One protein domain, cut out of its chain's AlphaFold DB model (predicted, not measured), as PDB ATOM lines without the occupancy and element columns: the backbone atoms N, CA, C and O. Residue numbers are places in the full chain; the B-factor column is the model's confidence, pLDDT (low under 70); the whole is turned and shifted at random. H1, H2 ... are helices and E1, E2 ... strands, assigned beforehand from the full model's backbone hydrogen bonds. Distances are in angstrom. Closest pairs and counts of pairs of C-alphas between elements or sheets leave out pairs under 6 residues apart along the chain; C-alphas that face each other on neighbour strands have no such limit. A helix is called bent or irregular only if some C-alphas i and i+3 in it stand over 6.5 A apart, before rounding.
ATOM      1  N   LEU A   4      13.769  -2.850 -30.319       97.88
ATOM      2  CA  LEU A   4      12.989  -3.990 -30.780       97.88
ATOM      3  C   LEU A   4      11.741  -4.097 -29.896       97.88
ATOM      4  O   LEU A   4      11.846  -4.134 -28.670       97.88
ATOM      5  N   LEU A   5      10.561  -4.082 -30.509       98.38
ATOM      6  CA  LEU A   5       9.267  -4.074 -29.830       98.38
ATOM      7  C   LEU A   5       8.518  -5.367 -30.143       98.38
ATOM      8  O   LEU A   5       8.241  -5.655 -31.300       98.38
ATOM      9  N   ALA A   6       8.157  -6.129 -29.119       98.38
ATOM     10  CA  ALA A   6       7.404  -7.362 -29.299       98.38
ATOM     11  C   ALA A   6       5.923  -7.096 -29.589       98.38
ATOM     12  O   ALA A   6       5.287  -6.305 -28.892       98.38
ATOM     13  N   GLN A   7       5.362  -7.846 -30.534       98.62
ATOM     14  CA  GLN A   7       4.005  -8.362 -30.366       98.62
ATOM     15  C   GLN A   7       4.019  -9.416 -29.255       98.62
ATOM     16  O   GLN A   7       4.977 -10.177 -29.133       98.62
ATOM     17  N   ILE A   8       2.989  -9.437 -28.411       96.69
ATOM     18  CA  ILE A   8       2.941 -10.348 -27.263       96.69
ATOM     19  C   ILE A   8       2.478 -11.745 -27.683       96.69
ATOM     20  O   ILE A   8       1.761 -11.904 -28.670       96.69
ATOM     21  N   ILE A   9       2.893 -12.747 -26.913       96.06
ATOM     22  CA  ILE A   9       2.546 -14.155 -27.128       96.06
ATOM     23  C   ILE A   9       1.033 -14.402 -26.965       96.06
ATOM     24  O   ILE A   9       0.365 -13.596 -26.304       96.06
ATOM     25  N   PRO A  10       0.487 -15.495 -27.532       95.00
ATOM     26  CA  PRO A  10      -0.919 -15.849 -27.354       95.00
ATOM     27  C   PRO A  10      -1.265 -16.104 -25.878       95.00
ATOM     28  O   PRO A  10      -0.396 -16.465 -25.080       95.00
ATOM     29  N   MET A  11      -2.536 -15.935 -25.505       92.81
ATOM     30  CA  MET A  11      -2.997 -16.068 -24.118       92.81
ATOM     31  C   MET A  11      -4.380 -16.729 -24.021       92.81
ATOM     32  O   MET A  11      -5.387 -16.162 -24.446       92.81
ATOM     33  N   ASN A  12      -4.460 -17.889 -23.367       92.69
ATOM     34  CA  ASN A  12      -5.716 -18.592 -23.082       92.69
ATOM     35  C   ASN A  12      -5.709 -19.231 -21.678       92.69
ATOM     36  O   ASN A  12      -5.577 -20.452 -21.536       92.69
ATOM     37  N   PRO A  13      -5.849 -18.413 -20.617       91.06
ATOM     38  CA  PRO A  13      -5.969 -18.902 -19.257       91.06
ATOM     39  C   PRO A  13      -7.389 -19.394 -18.979       91.06
ATOM     40  O   PRO A  13      -8.376 -18.908 -19.544       91.06
ATOM     41  N   SER A  14      -7.515 -20.294 -18.005       89.12
ATOM     42  CA  SER A  14      -8.824 -20.708 -17.497       89.12
ATOM     43  C   SER A  14      -9.642 -19.499 -17.024       89.12
ATOM     44  O   SER A  14      -9.200 -18.725 -16.177       89.12
ATOM     45  N   GLY A  15     -10.863 -19.362 -17.545       91.44
ATOM     46  CA  GLY A  15     -11.797 -18.298 -17.163       91.44
ATOM     47  C   GLY A  15     -11.716 -17.013 -17.994       91.44
ATOM     48  O   GLY A  15     -12.438 -16.069 -17.679       91.44
ATOM     49  N   CYS A  16     -10.907 -16.960 -19.060       92.88
ATOM     50  CA  CYS A  16     -10.834 -15.792 -19.942       92.88
ATOM     51  C   CYS A  16     -11.004 -16.149 -21.426       92.88
ATOM     52  O   CYS A  16     -10.036 -16.234 -22.177       92.88
ATOM     53  N   GLY A  17     -12.254 -16.284 -21.878       92.12
ATOM     54  CA  GLY A  17     -12.551 -16.591 -23.287       92.12
ATOM     55  C   GLY A  17     -12.185 -15.479 -24.280       92.12
ATOM     56  O   GLY A  17     -12.092 -15.732 -25.475       92.12
ATOM     57  N   GLU A  18     -11.960 -14.253 -23.804       95.75
ATOM     58  CA  GLU A  18     -11.634 -13.103 -24.656       95.75
ATOM     59  C   GLU A  18     -10.136 -12.778 -24.704       95.75
ATOM     60  O   GLU A  18      -9.734 -11.929 -25.500       95.75
ATOM     61  N   CYS A  19      -9.306 -13.407 -23.862       95.12
ATOM     62  CA  CYS A  19      -7.902 -13.024 -23.702       95.12
ATOM     63  C   CYS A  19      -7.144 -13.066 -25.032       95.12
ATOM     64  O   CYS A  19      -6.573 -12.051 -25.430       95.12
ATOM     65  N   GLU A  20      -7.251 -14.167 -25.775       94.38
ATOM     66  CA  GLU A  20      -6.584 -14.298 -27.070       94.38
ATOM     67  C   GLU A  20      -7.077 -13.263 -28.090       94.38
ATOM     68  O   GLU A  20      -6.288 -12.609 -28.764       94.38
ATOM     69  N   SER A  21      -8.387 -13.014 -28.155       96.44
ATOM     70  CA  SER A  21      -8.928 -12.004 -29.076       96.44
ATOM     71  C   SER A  21      -8.410 -10.589 -28.775       96.44
ATOM     72  O   SER A  21      -8.163  -9.800 -29.689       96.44
ATOM     73  N   ARG A  22      -8.191 -10.270 -27.492       97.75
ATOM     74  CA  ARG A  22      -7.632  -8.988 -27.047       97.75
ATOM     75  C   ARG A  22      -6.129  -8.905 -27.315       97.75
ATOM     76  O   ARG A  22      -5.659  -7.833 -27.688       97.75
ATOM     77  N   VAL A  23      -5.400 -10.016 -27.177       97.38
ATOM     78  CA  VAL A  23      -3.996 -10.136 -27.604       97.38
ATOM     79  C   VAL A  23      -3.877  -9.848 -29.097       97.38
ATOM     80  O   VAL A  23      -3.106  -8.972 -29.482       97.38
ATOM     81  N   VAL A  24      -4.691 -10.499 -29.933       97.50
ATOM     82  CA  VAL A  24      -4.714 -10.272 -31.386       97.50
ATOM     83  C   VAL A  24      -5.013  -8.807 -31.712       97.50
ATOM     84  O   VAL A  24      -4.311  -8.201 -32.522       97.50
ATOM     85  N   ALA A  25      -6.004  -8.199 -31.051       98.69
ATOM     86  CA  ALA A  25      -6.339  -6.791 -31.257       98.69
ATOM     87  C   ALA A  25      -5.190  -5.842 -30.863       98.69
ATOM     88  O   ALA A  25      -4.895  -4.894 -31.594       98.69
ATOM     89  N   LEU A  26      -4.515  -6.101 -29.738       98.50
ATOM     90  CA  LEU A  26      -3.336  -5.338 -29.326       98.50
ATOM     91  C   LEU A  26      -2.194  -5.508 -30.333       98.50
ATOM     92  O   LEU A  26      -1.636  -4.516 -30.797       98.50
ATOM     93  N   ASN A  27      -1.879  -6.748 -30.707       98.69
ATOM     94  CA  ASN A  27      -0.817  -7.066 -31.656       98.69
ATOM     95  C   ASN A  27      -1.048  -6.413 -33.021       98.69
ATOM     96  O   ASN A  27      -0.088  -5.935 -33.624       98.69
ATOM     97  N   ALA A  28      -2.298  -6.308 -33.476       98.69
ATOM     98  CA  ALA A  28      -2.649  -5.601 -34.706       98.69
ATOM     99  C   ALA A  28      -2.390  -4.082 -34.632       98.69
ATOM    100  O   ALA A  28      -2.101  -3.458 -35.651       98.69
ATOM    101  N   ALA A  29      -2.450  -3.474 -33.441       98.81
ATOM    102  CA  ALA A  29      -2.199  -2.043 -33.248       98.81
ATOM    103  C   ALA A  29      -0.703  -1.685 -33.114       98.81
ATOM    104  O   ALA A  29      -0.324  -0.519 -33.281       98.81
ATOM    105  N   ILE A  30       0.154  -2.662 -32.797       98.81
ATOM    106  CA  ILE A  30       1.585  -2.450 -32.529       98.81
ATOM    107  C   ILE A  30       2.365  -1.937 -33.754       98.81
ATOM    108  O   ILE A  30       3.120  -0.975 -33.576       98.81
ATOM    109  N   PRO A  31       2.199  -2.476 -34.981       98.69
ATOM    110  CA  PRO A  31       2.897  -1.966 -36.166       98.69
ATOM    111  C   PRO A  31       2.660  -0.472 -36.406       98.69
ATOM    112  O   PRO A  31       3.606   0.300 -36.568       98.69
ATOM    113  N   ASP A  32       1.403  -0.041 -36.320       98.62
ATOM    114  CA  ASP A  32       1.009   1.357 -36.482       98.62
ATOM    115  C   ASP A  32       1.568   2.254 -35.369       98.62
ATOM    116  O   ASP A  32       1.987   3.391 -35.612       98.62
ATOM    117  N   PHE A  33       1.586   1.765 -34.127       98.62
ATOM    118  CA  PHE A  33       2.229   2.465 -33.018       98.62
ATOM    119  C   PHE A  33       3.734   2.640 -33.263       98.62
ATOM    120  O   PHE A  33       4.240   3.758 -33.132       98.62
ATOM    121  N   ALA A  34       4.428   1.567 -33.647       98.62
ATOM    122  CA  ALA A  34       5.857   1.584 -33.926       98.62
ATOM    123  C   ALA A  34       6.181   2.562 -35.060       98.62
ATOM    124  O   ALA A  34       7.050   3.414 -34.891       98.62
ATOM    125  N   ALA A  35       5.423   2.532 -36.158       98.50
ATOM    126  CA  ALA A  35       5.606   3.443 -37.286       98.50
ATOM    127  C   ALA A  35       5.485   4.923 -36.878       98.50
ATOM    128  O   ALA A  35       6.302   5.743 -37.288       98.50
ATOM    129  N   ARG A  36       4.516   5.276 -36.018       98.62
ATOM    130  CA  ARG A  36       4.331   6.661 -35.534       98.62
ATOM    131  C   ARG A  36       5.395   7.133 -34.542       98.62
ATOM    132  O   ARG A  36       5.523   8.338 -34.326       98.62
ATOM    133  N   LYS A  37       6.084   6.213 -33.864       98.56
ATOM    134  CA  LYS A  37       7.081   6.523 -32.822       98.56
ATOM    135  C   LYS A  37       8.523   6.339 -33.286       98.56
ATOM    136  O   LYS A  37       9.424   6.896 -32.663       98.56
ATOM    137  N   SER A  38       8.730   5.586 -34.358       98.62
ATOM    138  CA  SER A  38      10.036   5.344 -34.958       98.62
ATOM    139  C   SER A  38      10.615   6.634 -35.541       98.62
ATOM    140  O   SER A  38       9.904   7.455 -36.120       98.62
ATOM    141  N   THR A  39      11.925   6.816 -35.391       98.38
ATOM    142  CA  THR A  39      12.673   7.928 -35.995       98.38
ATOM    143  C   THR A  39      13.963   7.400 -36.618       98.38
ATOM    144  O   THR A  39      14.449   6.359 -36.180       98.38
ATOM    145  N   PRO A  40      14.598   8.120 -37.562       96.81
ATOM    146  CA  PRO A  40      15.882   7.684 -38.118       96.81
ATOM    147  C   PRO A  40      16.993   7.511 -37.065       96.81
ATOM    148  O   PRO A  40      17.818   6.614 -37.183       96.81
ATOM    149  N   ALA A  41      17.005   8.339 -36.012       97.62
ATOM    150  CA  ALA A  41      17.986   8.250 -34.921       97.62
ATOM    151  C   ALA A  41      17.659   7.161 -33.876       97.62
ATOM    152  O   ALA A  41      18.521   6.756 -33.085       97.62
ATOM    153  N   SER A  42      16.404   6.708 -33.841       97.88
ATOM    154  CA  SER A  42      15.938   5.671 -32.931       97.88
ATOM    155  C   SER A  42      14.853   4.815 -33.588       97.88
ATOM    156  O   SER A  42      13.669   5.010 -33.287       97.88
ATOM    157  N   PRO A  43      15.227   3.917 -34.518       97.81
ATOM    158  CA  PRO A  43      14.251   3.108 -35.228       97.81
ATOM    159  C   PRO A  43      13.633   2.059 -34.298       97.81
ATOM    160  O   PRO A  43      14.300   1.525 -33.405       97.81
ATOM    161  N   ILE A  44      12.346   1.780 -34.517       98.69
ATOM    162  CA  ILE A  44      11.595   0.721 -33.837       98.69
ATOM    163  C   ILE A  44      11.321  -0.404 -34.837       98.69
ATOM    164  O   ILE A  44      10.681  -0.163 -35.862       98.69
ATOM    165  N   HIS A  45      11.755  -1.622 -34.518       98.19
ATOM    166  CA  HIS A  45      11.461  -2.833 -35.287       98.19
ATOM    167  C   HIS A  45      10.496  -3.716 -34.500       98.19
ATOM    168  O   HIS A  45      10.746  -4.017 -33.333       98.19
ATOM    169  N   VAL A  46       9.385  -4.111 -35.122       98.56
ATOM    170  CA  VAL A  46       8.384  -4.973 -34.482       98.56
ATOM    171  C   VAL A  46       8.756  -6.432 -34.692       98.56
ATOM    172  O   VAL A  46       8.981  -6.843 -35.828       98.56
ATOM    173  N   ILE A  47       8.815  -7.196 -33.603       98.38
ATOM    174  CA  ILE A  47       9.143  -8.622 -33.604       98.38
ATOM    175  C   ILE A  47       7.884  -9.409 -33.254       98.38
ATOM    176  O   ILE A  47       7.278  -9.191 -32.202       98.38
ATOM    177  N   ASP A  48       7.494 -10.314 -34.143       97.81
ATOM    178  CA  ASP A  48       6.336 -11.181 -33.954       97.81
ATOM    179  C   ASP A  48       6.710 -12.381 -33.071       97.81
ATOM    180  O   ASP A  48       7.294 -13.358 -33.540       97.81
ATOM    181  N   LEU A  49       6.390 -12.291 -31.777       97.44
ATOM    182  CA  LEU A  49       6.476 -13.431 -30.859       97.44
ATOM    183  C   LEU A  49       5.161 -14.211 -30.775       97.44
ATOM    184  O   LEU A  49       5.112 -15.242 -30.111       97.44
ATOM    185  N   HIS A  50       4.084 -13.727 -31.392       96.38
ATOM    186  CA  HIS A  50       2.790 -14.399 -31.346       96.38
ATOM    187  C   HIS A  50       2.825 -15.659 -32.207       96.38
ATOM    188  O   HIS A  50       2.558 -16.756 -31.718       96.38
ATOM    189  N   SER A  51       3.293 -15.515 -33.448       94.81
ATOM    190  CA  SER A  51       3.312 -16.591 -34.445       94.81
ATOM    191  C   SER A  51       4.328 -17.703 -34.169       94.81
ATOM    192  O   SER A  51       4.307 -18.724 -34.856       94.81
ATOM    193  N   VAL A  52       5.234 -17.541 -33.195       94.06
ATOM    194  CA  VAL A  52       6.202 -18.602 -32.850       94.06
ATOM    195  C   VAL A  52       5.615 -19.663 -31.918       94.06
ATOM    196  O   VAL A  52       6.225 -20.715 -31.727       94.06
ATOM    197  N   PHE A  53       4.429 -19.421 -31.357       92.56
ATOM    198  CA  PHE A  53       3.696 -20.388 -30.545       92.56
ATOM    199  C   PHE A  53       2.731 -21.185 -31.425       92.56
ATOM    200  O   PHE A  53       2.058 -20.638 -32.297       92.56
ATOM    201  N   ASP A  54       2.656 -22.496 -31.192       80.06
ATOM    202  CA  ASP A  54       1.674 -23.340 -31.877       80.06
ATOM    203  C   ASP A  54       0.267 -22.991 -31.351       80.06
ATOM    204  O   ASP A  54       0.095 -22.853 -30.133       80.06
ATOM    205  N   PRO A  55      -0.759 -22.874 -32.214       71.06
ATOM    206  CA  PRO A  55      -2.127 -22.657 -31.771       71.06
ATOM    207  C   PRO A  55      -2.665 -23.683 -30.759       71.06
ATOM    208  O   PRO A  55      -3.531 -23.365 -29.947       71.06
ATOM    209  N   ALA A  56      -2.160 -24.918 -30.774       71.19
ATOM    210  CA  ALA A  56      -2.495 -25.938 -29.782       71.19
ATOM    211  C   ALA A  56      -1.722 -25.776 -28.458       71.19
ATOM    212  O   ALA A  56      -2.035 -26.440 -27.471       71.19
ATOM    213  N   ALA A  57      -0.702 -24.916 -28.425       69.31
ATOM    214  CA  ALA A  57       0.253 -24.805 -27.333       69.31
ATOM    215  C   ALA A  57       0.056 -23.580 -26.431       69.31
ATOM    216  O   ALA A  57       0.839 -23.402 -25.505       69.31
ATOM    217  N   PHE A  58      -0.986 -22.764 -26.599       75.25
ATOM    218  CA  PHE A  58      -1.259 -21.642 -25.686       75.25
ATOM    219  C   PHE A  58      -2.344 -21.932 -24.635       75.25
ATOM    220  O   PHE A  58      -2.936 -21.019 -24.072       75.25
ATOM    221  N   THR A  59      -2.612 -23.207 -24.341       80.94
ATOM    222  CA  THR A  59      -3.521 -23.642 -23.266       80.94
ATOM    223  C   THR A  59      -2.761 -24.001 -21.992       80.94
ATOM    224  O   THR A  59      -1.616 -24.448 -22.056       80.94
ATOM    225  N   SER A  60      -3.413 -23.913 -20.830       84.12
ATOM    226  CA  SER A  60      -2.837 -24.399 -19.569       84.12
ATOM    227  C   SER A  60      -2.369 -25.860 -19.682       84.12
ATOM    228  O   SER A  60      -3.108 -26.722 -20.161       84.12
ATOM    229  N   GLY A  61      -1.146 -26.136 -19.227       83.44
ATOM    230  CA  GLY A  61      -0.520 -27.460 -19.277       83.44
ATOM    231  C   GLY A  61       0.110 -27.843 -20.621       83.44
ATOM    232  O   GLY A  61       0.473 -29.007 -20.799       83.44
ATOM    233  N   SER A  62       0.243 -26.908 -21.563       88.44
ATOM    234  CA  SER A  62       0.945 -27.157 -22.822       88.44
ATOM    235  C   SER A  62       2.473 -27.193 -22.638       88.44
ATOM    236  O   SER A  62       3.002 -26.727 -21.625       88.44
ATOM    237  N   PRO A  63       3.228 -27.699 -23.635       89.62
ATOM    238  CA  PRO A  63       4.683 -27.600 -23.620       89.62
ATOM    239  C   PRO A  63       5.192 -26.158 -23.597       89.62
ATOM    240  O   PRO A  63       6.233 -25.913 -22.995       89.62
ATOM    241  N   ASP A  64       4.478 -25.211 -24.215       92.06
ATOM    242  CA  ASP A  64       4.934 -23.825 -24.354       92.06
ATOM    243  C   ASP A  64       4.489 -22.922 -23.194       92.06
ATOM    244  O   ASP A  64       5.200 -21.969 -22.881       92.06
ATOM    245  N   THR A  65       3.367 -23.216 -22.525       92.31
ATOM    246  CA  THR A  65       2.841 -22.426 -21.396       92.31
ATOM    247  C   THR A  65       2.322 -23.325 -20.273       92.31
ATOM    248  O   THR A  65       1.587 -24.279 -20.517       92.31
ATOM    249  N   SER A  66       2.647 -23.013 -19.016       90.69
ATOM    250  CA  SER A  66       2.166 -23.824 -17.883       90.69
ATOM    251  C   SER A  66       0.718 -23.506 -17.507       90.69
ATOM    252  O   SER A  66      -0.043 -24.408 -17.157       90.69
ATOM    253  N   ASP A  67       0.309 -22.246 -17.620       92.81
ATOM    254  CA  ASP A  67      -0.996 -21.739 -17.183       92.81
ATOM    255  C   ASP A  67      -1.840 -21.135 -18.320       92.81
ATOM    256  O   ASP A  67      -2.958 -20.683 -18.073       92.81
ATOM    257  N   GLY A  68      -1.367 -21.196 -19.569       92.81
ATOM    258  CA  GLY A  68      -2.012 -20.546 -20.715       92.81
ATOM    259  C   GLY A  68      -1.641 -19.067 -20.864       92.81
ATOM    260  O   GLY A  68      -2.280 -18.360 -21.640       92.81
ATOM    261  N   VAL A  69      -0.653 -18.579 -20.103       93.75
ATOM    262  CA  VAL A  69      -0.183 -17.184 -20.119       93.75
ATOM    263  C   VAL A  69       1.338 -17.113 -20.137       93.75
ATOM    264  O   VAL A  69       1.920 -16.464 -21.000       93.75
ATOM    265  N   HIS A  70       1.994 -17.749 -19.169       94.88
ATOM    266  CA  HIS A  70       3.426 -17.618 -18.952       94.88
ATOM    267  C   HIS A  70       4.189 -18.723 -19.685       94.88
ATOM    268  O   HIS A  70       3.838 -19.903 -19.554       94.88
ATOM    269  N   PRO A  71       5.256 -18.370 -20.426       94.50
ATOM    270  CA  PRO A  71       6.038 -19.353 -21.148       94.50
ATOM    271  C   PRO A  71       6.770 -20.291 -20.182       94.50
ATOM    272  O   PRO A  71       7.326 -19.871 -19.164       94.50
ATOM    273  N   THR A  72       6.811 -21.572 -20.529       95.00
ATOM    274  CA  THR A  72       7.750 -22.541 -19.947       95.00
ATOM    275  C   THR A  72       9.166 -22.275 -20.486       95.00
ATOM    276  O   THR A  72       9.336 -21.448 -21.385       95.00
ATOM    277  N   PRO A  73      10.207 -23.009 -20.044       97.19
ATOM    278  CA  PRO A  73      11.514 -22.943 -20.698       97.19
ATOM    279  C   PRO A  73      11.475 -23.241 -22.208       97.19
ATOM    280  O   PRO A  73      12.220 -22.623 -22.961       97.19
ATOM    281  N   ALA A  74      10.592 -24.136 -22.669       94.44
ATOM    282  CA  ALA A  74      10.450 -24.439 -24.094       94.44
ATOM    283  C   ALA A  74       9.796 -23.280 -24.866       94.44
ATOM    284  O   ALA A  74      10.300 -22.887 -25.918       94.44
ATOM    285  N   GLY A  75       8.736 -22.675 -24.317       94.88
ATOM    286  CA  GLY A  75       8.124 -21.475 -24.900       94.88
ATOM    287  C   GLY A  75       9.081 -20.278 -24.899       94.88
ATOM    288  O   GLY A  75       9.191 -19.558 -25.889       94.88
ATOM    289  N   ALA A  76       9.846 -20.104 -23.820       96.50
ATOM    290  CA  ALA A  76      10.857 -19.057 -23.715       96.50
ATOM    291  C   ALA A  76      11.971 -19.239 -24.753       96.50
ATOM    292  O   ALA A  76      12.388 -18.253 -25.353       96.50
ATOM    293  N   GLN A  77      12.403 -20.476 -25.028       97.94
ATOM    294  CA  GLN A  77      13.393 -20.742 -26.072       97.94
ATOM    295  C   GLN A  77      12.908 -20.262 -27.446       97.94
ATOM    296  O   GLN A  77      13.650 -19.576 -28.140       97.94
ATOM    297  N   LYS A  78      11.644 -20.519 -27.806       96.56
ATOM    298  CA  LYS A  78      11.060 -20.023 -29.066       96.56
ATOM    299  C   LYS A  78      11.074 -18.496 -29.145       96.56
ATOM    300  O   LYS A  78      11.409 -17.927 -30.183       96.56
ATOM    301  N   MET A  79      10.751 -17.822 -28.038       97.38
ATOM    302  CA  MET A  79      10.853 -16.362 -27.955       97.38
ATOM    303  C   MET A  79      12.303 -15.899 -28.140       97.38
ATOM    304  O   MET A  79      12.555 -14.955 -28.884       97.38
ATOM    305  N   THR A  80      13.261 -16.554 -27.479       98.00
ATOM    306  CA  THR A  80      14.690 -16.244 -27.601       98.00
ATOM    307  C   THR A  80      15.187 -16.424 -29.030       98.00
ATOM    308  O   THR A  80      15.900 -15.549 -29.515       98.00
ATOM    309  N   ASP A  81      14.777 -17.483 -29.726       98.19
ATOM    310  CA  ASP A  81      15.164 -17.732 -31.117       98.19
ATOM    311  C   ASP A  81      14.658 -16.615 -32.045       98.19
ATOM    312  O   ASP A  81      15.411 -16.120 -32.884       98.19
ATOM    313  N   ALA A  82      13.418 -16.150 -31.848       97.75
ATOM    314  CA  ALA A  82      12.844 -15.039 -32.608       97.75
ATOM    315  C   ALA A  82      13.571 -13.710 -32.352       97.75
ATOM    316  O   ALA A  82      13.903 -12.979 -33.287       97.75
ATOM    317  N   TRP A  83      13.870 -13.408 -31.083       97.88
ATOM    318  CA  TRP A  83      14.661 -12.233 -30.724       97.88
ATOM    319  C   TRP A  83      16.072 -12.290 -31.298       97.88
ATOM    320  O   TRP A  83      16.562 -11.293 -31.824       97.88
ATOM    321  N   TYR A  84      16.725 -13.447 -31.207       97.19
ATOM    322  CA  TYR A  84      18.072 -13.632 -31.721       97.19
ATOM    323  C   TYR A  84      18.103 -13.483 -33.243       97.19
ATOM    324  O   TYR A  84      18.932 -12.734 -33.754       97.19
ATOM    325  N   ALA A  85      17.148 -14.094 -33.954       97.00
ATOM    326  CA  ALA A  85      16.981 -13.925 -35.396       97.00
ATOM    327  C   ALA A  85      16.799 -12.448 -35.793       97.00
ATOM    328  O   ALA A  85      17.371 -11.997 -36.784       97.00
ATOM    329  N   ALA A  86      16.054 -11.671 -35.000       96.56
ATOM    330  CA  ALA A  86      15.898 -10.239 -35.226       96.56
ATOM    331  C   ALA A  86      17.191  -9.446 -34.977       96.56
ATOM    332  O   ALA A  86      17.522  -8.557 -35.756       96.56
ATOM    333  N   LEU A  87      17.928  -9.765 -33.907       96.00
ATOM    334  CA  LEU A  87      19.198  -9.111 -33.585       96.00
ATOM    335  C   LEU A  87      20.238  -9.333 -34.688       96.00
ATOM    336  O   LEU A  87      20.852  -8.368 -35.138       96.00
ATOM    337  N   ILE A  88      20.397 -10.575 -35.156       96.25
ATOM    338  CA  ILE A  88      21.343 -10.893 -36.235       96.25
ATOM    339  C   ILE A  88      20.873 -10.341 -37.585       96.25
ATOM    340  O   ILE A  88      21.688  -9.859 -38.356       96.25
ATOM    341  N   GLY A  89      19.565 -10.357 -37.870       93.44
ATOM    342  CA  GLY A  89      19.018  -9.845 -39.132       93.44
ATOM    343  C   GLY A  89      19.116  -8.323 -39.282       93.44
ATOM    344  O   GLY A  89      18.938  -7.806 -40.382       93.44
ATOM    345  N   LEU A  90      19.383  -7.616 -38.182       93.25
ATOM    346  CA  LEU A  90      19.621  -6.174 -38.130       93.25
ATOM    347  C   LEU A  90      21.107  -5.826 -37.928       93.25
ATOM    348  O   LEU A  90      21.415  -4.660 -37.685       93.25
ATOM    349  N   ASP A  91      22.001  -6.820 -37.992       89.31
ATOM    350  CA  ASP A  91      23.444  -6.678 -37.761       89.31
ATOM    351  C   ASP A  91      23.782  -6.025 -36.398       89.31
ATOM    352  O   ASP A  91      24.672  -5.179 -36.286       89.31
TER     353      ASP A  91
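This is residues 4 to 91 of the 93 residues of an uncharacterized protein of Proteobacteria bacterium (UniProt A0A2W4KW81). Two long helices, H1 and H2, enclose a small ribbon of two parallel strands, E1 and E2, one helix on each side of it. The long stretch of residues 49 to 72 winds about one end, while residues 37 to 42 stick out at the other. The printed part has 88 residues, with two named helices and two named strands in the order E1, H1, E2, H2 along the chain; of the 45 residues in named elements, helices hold 36 and strands 9, and the class is mostly helix. It is only just compact, close to loose, with a radius of gyration of the C-alphas of 14.1 A, and elongated, spanning 43 by 26 by 15 A.

Find C-alpha 4 at (12.989, -3.990, -30.780), where E1, residues 4 to 7, begins. H1, residues 19 to 37, starts at (-7.902, -13.024, -23.702) and runs 26.3 A, with a kink of 31 degrees near residue 31; it is only just irregular, C-alphas 28 and 31 being 6.8 A apart. E2 is residues 44 to 48, 13.0 A long. H2, residues 73 to 89, runs 23.8 A to C-alpha 89 at (19.018, -9.845, -39.132).

Look first at E1 and E2, parallel neighbours at 37 degrees, with N 5 and O 45 at 2.8 A and N 7 and O 47 at 2.9 A, within hydrogen-bond range. E1, H1 and E2 form a strand-helix-strand unit, two parallel strands with a helix between them along the chain, whose crossover is right-handed. The closest C-alphas of H1 and E2 are those of Ala 34 and Ile 44, 5.8 A; those of E1 and H1 are Gln 7 and Asn 27, 5.2 A. For E2 and H2 they are Ile 47 and Ala 86, 7.1 A. E1 and H2 are near each other, with 7 pairs of C-alphas within 10 A, while H1 and H2 are apart. In H2 every O i to N i+4 pair is within hydrogen-bond range; in H1, 13 of 15.

The C-alphas farthest apart, those of Gly 15 and Ala 41, are 43.7 A apart. The printed part has no cut. The links E1 to H1 and E2 to H2 are long. Residue 57 alone is under pLDDT 70.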